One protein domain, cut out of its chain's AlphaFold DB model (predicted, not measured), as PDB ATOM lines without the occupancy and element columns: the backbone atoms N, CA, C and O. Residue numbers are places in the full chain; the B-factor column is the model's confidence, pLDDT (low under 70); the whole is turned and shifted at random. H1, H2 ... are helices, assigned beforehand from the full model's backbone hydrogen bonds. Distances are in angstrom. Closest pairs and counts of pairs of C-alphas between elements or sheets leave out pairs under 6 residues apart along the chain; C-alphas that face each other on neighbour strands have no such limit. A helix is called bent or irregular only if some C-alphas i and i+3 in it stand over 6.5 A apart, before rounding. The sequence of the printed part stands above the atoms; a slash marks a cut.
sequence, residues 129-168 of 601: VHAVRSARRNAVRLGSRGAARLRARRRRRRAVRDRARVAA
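This is residues 129 to 168 of the 601 residues of an uncharacterized protein of Burkholderia pseudomallei (strain 1710b) (UniProt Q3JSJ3). A long helix, H2, and a shorter one, H1, meet near their ends at a tight turn and make a corner like an L, with the arms reaching away from each other. Most of both arms stands free, residues 129 to 138 of H1 and residues 151 to 168 of H2, and the space between the arms is open. The printed part has 40 residues with two named helices, H1 then H2 along the chain, and no named strand; its class is all helix. The whole is extended, with a radius of gyration of the C-alphas of 14.4 A, and flat, spanning 40 by 25 by 5 A.

H2 is the longest helix, residues 143 to 168, 37.7 A from first to last C-alpha. It begins with C-alpha 143 at (135.701, 188.365, 178.455) and ends with C-alpha 168 at (127.986, 175.441, 213.072). H1 is residues 129 to 140, 16.9 A from first to last C-alpha, and begins with C-alpha 129 at (138.111, 206.734, 190.761). Neither helix is bent.

H2 and H1 are close but not clearly touching, with 1 pair of C-alphas within 8 A. That closest pair is Ala 139 and Ala 147, whose C-alphas are 7.4 A apart. The lines of the two helices are about perpendicular, but only just, at 73 degrees. Their centres are 22.2 A apart. In H1 and H2 every O i to N i+4 pair is within hydrogen-bond range.

The two C-alphas farthest apart are those of Val 129 and Ala 167, at 40.6 A. The link from H1 to H2, 2 residues, is tight, and the printed part has no cut. The mean pLDDT of the printed part is 79.9; residues 130 to 131 and 134 to 142 are under 70. The mean pLDDT is 66 for H1 and 87 for H2.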
ATOM      1  N   VAL A 129     138.182 206.639 192.229       70.81
ATOM      2  CA  VAL A 129     138.111 206.734 190.761       70.81
ATOM      3  C   VAL A 129     139.121 205.788 190.100       70.81
ATOM      4  O   VAL A 129     138.739 205.009 189.224       70.81
ATOM      5  N   HIS A 130     140.379 205.751 190.557       66.62
ATOM      6  CA  HIS A 130     141.373 204.798 190.041       66.62
ATOM      7  C   HIS A 130     141.001 203.331 190.316       66.62
ATOM      8  O   HIS A 130     141.157 202.482 189.429       66.62
ATOM      9  N   ALA A 131     140.447 203.011 191.490       62.97
ATOM     10  CA  ALA A 131     139.960 201.666 191.802       62.97
ATOM     11  C   ALA A 131     138.795 201.236 190.884       62.97
ATOM     12  O   ALA A 131     138.784 200.112 190.381       62.97
ATOM     13  N   VAL A 132     137.847 202.132 190.587       70.69
ATOM     14  CA  VAL A 132     136.723 201.854 189.673       70.69
ATOM     15  C   VAL A 132     137.186 201.755 188.214       70.69
ATOM     16  O   VAL A 132     136.801 200.814 187.512       70.69
ATOM     17  N   ARG A 133     138.055 202.661 187.743       71.06
ATOM     18  CA  ARG A 133     138.570 202.672 186.358       71.06
ATOM     19  C   ARG A 133     139.421 201.428 186.069       71.06
ATOM     20  O   ARG A 133     139.273 200.805 185.014       71.06
ATOM     21  N   SER A 134     140.241 200.995 187.031       68.00
ATOM     22  CA  SER A 134     141.007 199.742 186.940       68.00
ATOM     23  C   SER A 134     140.131 198.486 187.075       68.00
ATOM     24  O   SER A 134     140.376 197.502 186.371       68.00
ATOM     25  N   ALA A 135     139.064 198.507 187.884       63.38
ATOM     26  CA  ALA A 135     138.081 197.421 187.929       63.38
ATOM     27  C   ALA A 135     137.330 197.255 186.593       63.38
ATOM     28  O   ALA A 135     137.194 196.126 186.117       63.38
ATOM     29  N   ARG A 136     136.911 198.358 185.948       64.31
ATOM     30  CA  ARG A 136     136.284 198.337 184.610       64.31
ATOM     31  C   ARG A 136     137.237 197.772 183.547       64.31
ATOM     32  O   ARG A 136     136.869 196.817 182.867       64.31
ATOM     33  N   ARG A 137     138.489 198.253 183.468       67.00
ATOM     34  CA  ARG A 137     139.509 197.715 182.533       67.00
ATOM     35  C   ARG A 137     139.756 196.207 182.720       67.00
ATOM     36  O   ARG A 137     139.869 195.477 181.737       67.00
ATOM     37  N   ASN A 138     139.774 195.714 183.961       59.97
ATOM     38  CA  ASN A 138     139.910 194.279 184.247       59.97
ATOM     39  C   ASN A 138     138.646 193.454 183.939       59.97
ATOM     40  O   ASN A 138     138.761 192.256 183.685       59.97
ATOM     41  N   ALA A 139     137.452 194.056 183.948       57.25
ATOM     42  CA  ALA A 139     136.227 193.376 183.530       57.25
ATOM     43  C   ALA A 139     136.221 193.119 182.014       57.25
ATOM     44  O   ALA A 139     135.956 191.990 181.600       57.25
ATOM     45  N   VAL A 140     136.603 194.124 181.212       67.50
ATOM     46  CA  VAL A 140     136.743 194.006 179.748       67.50
ATOM     47  C   VAL A 140     137.777 192.931 179.387       67.50
ATOM     48  O   VAL A 140     137.453 191.976 178.685       67.50
ATOM     49  N   ARG A 141     138.988 192.994 179.968       66.56
ATOM     50  CA  ARG A 141     140.081 192.028 179.711       66.56
ATOM     51  C   ARG A 141     139.785 190.563 180.077       66.56
ATOM     52  O   ARG A 141     140.568 189.692 179.713       66.56
ATOM     53  N   LEU A 142     138.712 190.264 180.816       66.38
ATOM     54  CA  LEU A 142     138.371 188.886 181.201       66.38
ATOM     55  C   LEU A 142     137.445 188.172 180.202       66.38
ATOM     56  O   LEU A 142     137.406 186.938 180.209       66.38
ATOM     57  N   GLY A 143     136.697 188.912 179.380       87.50
ATOM     58  CA  GLY A 143     135.701 188.365 178.455       87.50
ATOM     59  C   GLY A 143     134.593 187.528 179.121       87.50
ATOM     60  O   GLY A 143     134.558 187.308 180.338       87.50
ATOM     61  N   SER A 144     133.680 186.995 178.303       79.38
ATOM     62  CA  SER A 144     132.559 186.151 178.754       79.38
ATOM     63  C   SER A 144     133.036 184.927 179.555       79.38
ATOM     64  O   SER A 144     132.569 184.665 180.670       79.38
ATOM     65  N   ARG A 145     134.051 184.219 179.040       75.88
ATOM     66  CA  ARG A 145     134.648 183.019 179.659       75.88
ATOM     67  C   ARG A 145     135.326 183.325 181.007       75.88
ATOM     68  O   ARG A 145     135.218 182.523 181.941       75.88
ATOM     69  N   GLY A 146     135.987 184.477 181.168       86.44
ATOM     70  CA  GLY A 146     136.580 184.895 182.445       86.44
ATOM     71  C   GLY A 146     135.535 185.354 183.465       86.44
ATOM     72  O   GLY A 146     135.595 184.946 184.630       86.44
ATOM     73  N   ALA A 147     134.522 186.107 183.026       81.81
ATOM     74  CA  ALA A 147     133.385 186.499 183.857       81.81
ATOM     75  C   ALA A 147     132.619 185.274 184.393       81.81
ATOM     76  O   ALA A 147     132.351 185.189 185.597       81.81
ATOM     77  N   ALA A 148     132.350 184.273 183.547       82.00
ATOM     78  CA  ALA A 148     131.742 183.003 183.947       82.00
ATOM     79  C   ALA A 148     132.592 182.258 184.994       82.00
ATOM     80  O   ALA A 148     132.087 181.864 186.052       82.00
ATOM     81  N   ARG A 149     133.913 182.146 184.776       86.19
ATOM     82  CA  ARG A 149     134.861 181.555 185.744       86.19
ATOM     83  C   ARG A 149     134.870 182.311 187.084       86.19
ATOM     84  O   ARG A 149     134.959 181.675 188.140       86.19
ATOM     85  N   LEU A 150     134.725 183.639 187.083       87.50
ATOM     86  CA  LEU A 150     134.618 184.446 188.304       87.50
ATOM     87  C   LEU A 150     133.279 184.222 189.030       87.50
ATOM     88  O   LEU A 150     133.277 183.993 190.244       87.50
ATOM     89  N   ARG A 151     132.149 184.217 188.304       87.69
ATOM     90  CA  ARG A 151     130.808 183.915 188.845       87.69
ATOM     91  C   ARG A 151     130.772 182.511 189.466       87.69
ATOM     92  O   ARG A 151     130.335 182.364 190.610       87.69
ATOM     93  N   ALA A 152     131.346 181.504 188.805       87.81
ATOM     94  CA  ALA A 152     131.482 180.143 189.333       87.81
ATOM     95  C   ALA A 152     132.344 180.078 190.612       87.81
ATOM     96  O   ALA A 152     131.960 179.431 191.591       87.81
ATOM     97  N   ARG A 153     133.478 180.797 190.662       91.38
ATOM     98  CA  ARG A 153     134.303 180.925 191.882       91.38
ATOM     99  C   ARG A 153     133.541 181.605 193.029       91.38
ATOM    100  O   ARG A 153     133.659 181.155 194.170       91.38
ATOM    101  N   ARG A 154     132.732 182.638 192.751       91.44
ATOM    102  CA  ARG A 154     131.859 183.295 193.748       91.44
ATOM    103  C   ARG A 154     130.766 182.343 194.262       91.44
ATOM    104  O   ARG A 154     130.639 182.209 195.479       91.44
ATOM    105  N   ARG A 155     130.059 181.613 193.382       91.94
ATOM    106  CA  ARG A 155     129.063 180.584 193.764       91.94
ATOM    107  C   ARG A 155     129.682 179.494 194.655       91.94
ATOM    108  O   ARG A 155     129.173 179.242 195.743       91.94
ATOM    109  N   ARG A 156     130.842 178.931 194.276       90.88
ATOM    110  CA  ARG A 156     131.571 177.939 195.103       90.88
ATOM    111  C   ARG A 156     131.981 178.495 196.478       90.88
ATOM    112  O   ARG A 156     131.878 177.779 197.469       90.88
ATOM    113  N   ARG A 157     132.403 179.765 196.573       91.50
ATOM    114  CA  ARG A 157     132.725 180.415 197.864       91.50
ATOM    115  C   ARG A 157     131.497 180.631 198.760       91.50
ATOM    116  O   ARG A 157     131.646 180.487 199.970       91.50
ATOM    117  N   ARG A 158     130.317 180.942 198.200       92.31
ATOM    118  CA  ARG A 158     129.054 180.992 198.968       92.31
ATOM    119  C   ARG A 158     128.719 179.606 199.528       92.31
ATOM    120  O   ARG A 158     128.792 179.430 200.736       92.31
ATOM    121  N   ALA A 159     128.598 178.589 198.672       90.19
ATOM    122  CA  ALA A 159     128.279 177.217 199.087       90.19
ATOM    123  C   ALA A 159     129.207 176.640 200.185       90.19
ATOM    124  O   ALA A 159     128.757 175.868 201.032       90.19
ATOM    125  N   VAL A 160     130.493 177.015 200.217       93.44
ATOM    126  CA  VAL A 160     131.413 176.648 201.315       93.44
ATOM    127  C   VAL A 160     131.081 177.375 202.628       93.44
ATOM    128  O   VAL A 160     131.090 176.739 203.681       93.44
ATOM    129  N   ARG A 161     130.753 178.675 202.588       91.19
ATOM    130  CA  ARG A 161     130.288 179.435 203.766       91.19
ATOM    131  C   ARG A 161     128.956 178.900 204.290       91.19
ATOM    132  O   ARG A 161     128.796 178.767 205.499       91.19
ATOM    133  N   ASP A 162     128.034 178.546 203.404       90.69
ATOM    134  CA  ASP A 162     126.700 178.084 203.791       90.69
ATOM    135  C   ASP A 162     126.752 176.666 204.387       90.69
ATOM    136  O   ASP A 162     126.169 176.411 205.440       90.69
ATOM    137  N   ARG A 163     127.594 175.773 203.838       90.88
ATOM    138  CA  ARG A 163     127.931 174.488 204.484       90.88
ATOM    139  C   ARG A 163     128.585 174.672 205.858       90.88
ATOM    140  O   ARG A 163     128.271 173.917 206.777       90.88
ATOM    141  N   ALA A 164     129.452 175.676 206.032       86.75
ATOM    142  CA  ALA A 164     130.044 175.993 207.334       86.75
ATOM    143  C   ALA A 164     129.005 176.532 208.339       86.75
ATOM    144  O   ALA A 164     129.019 176.125 209.499       86.75
ATOM    145  N   ARG A 165     128.055 177.370 207.895       88.69
ATOM    146  CA  ARG A 165     126.914 177.836 208.705       88.69
ATOM    147  C   ARG A 165     126.034 176.673 209.171       88.69
ATOM    148  O   ARG A 165     125.761 176.563 210.363       88.69
ATOM    149  N   VAL A 166     125.662 175.758 208.269       86.31
ATOM    150  CA  VAL A 166     124.884 174.550 208.611       86.31
ATOM    151  C   VAL A 166     125.651 173.639 209.578       86.31
ATOM    152  O   VAL A 166     125.064 173.120 210.528       86.31
ATOM    153  N   ALA A 167     126.965 173.473 209.399       82.56
ATOM    154  CA  ALA A 167     127.800 172.720 210.336       82.56
ATOM    155  C   ALA A 167     127.843 173.373 211.733       82.56
ATOM    156  O   ALA A 167     127.672 172.675 212.732       82.56
ATOM    157  N   ALA A 168     127.992 174.699 211.812       79.50
ATOM    158  CA  ALA A 168     127.986 175.441 213.072       79.50
ATOM    159  C   ALA A 168     126.617 175.379 213.780       79.50
ATOM    160  O   ALA A 168     126.560 175.165 214.989       79.50
TER     161      ALA A 168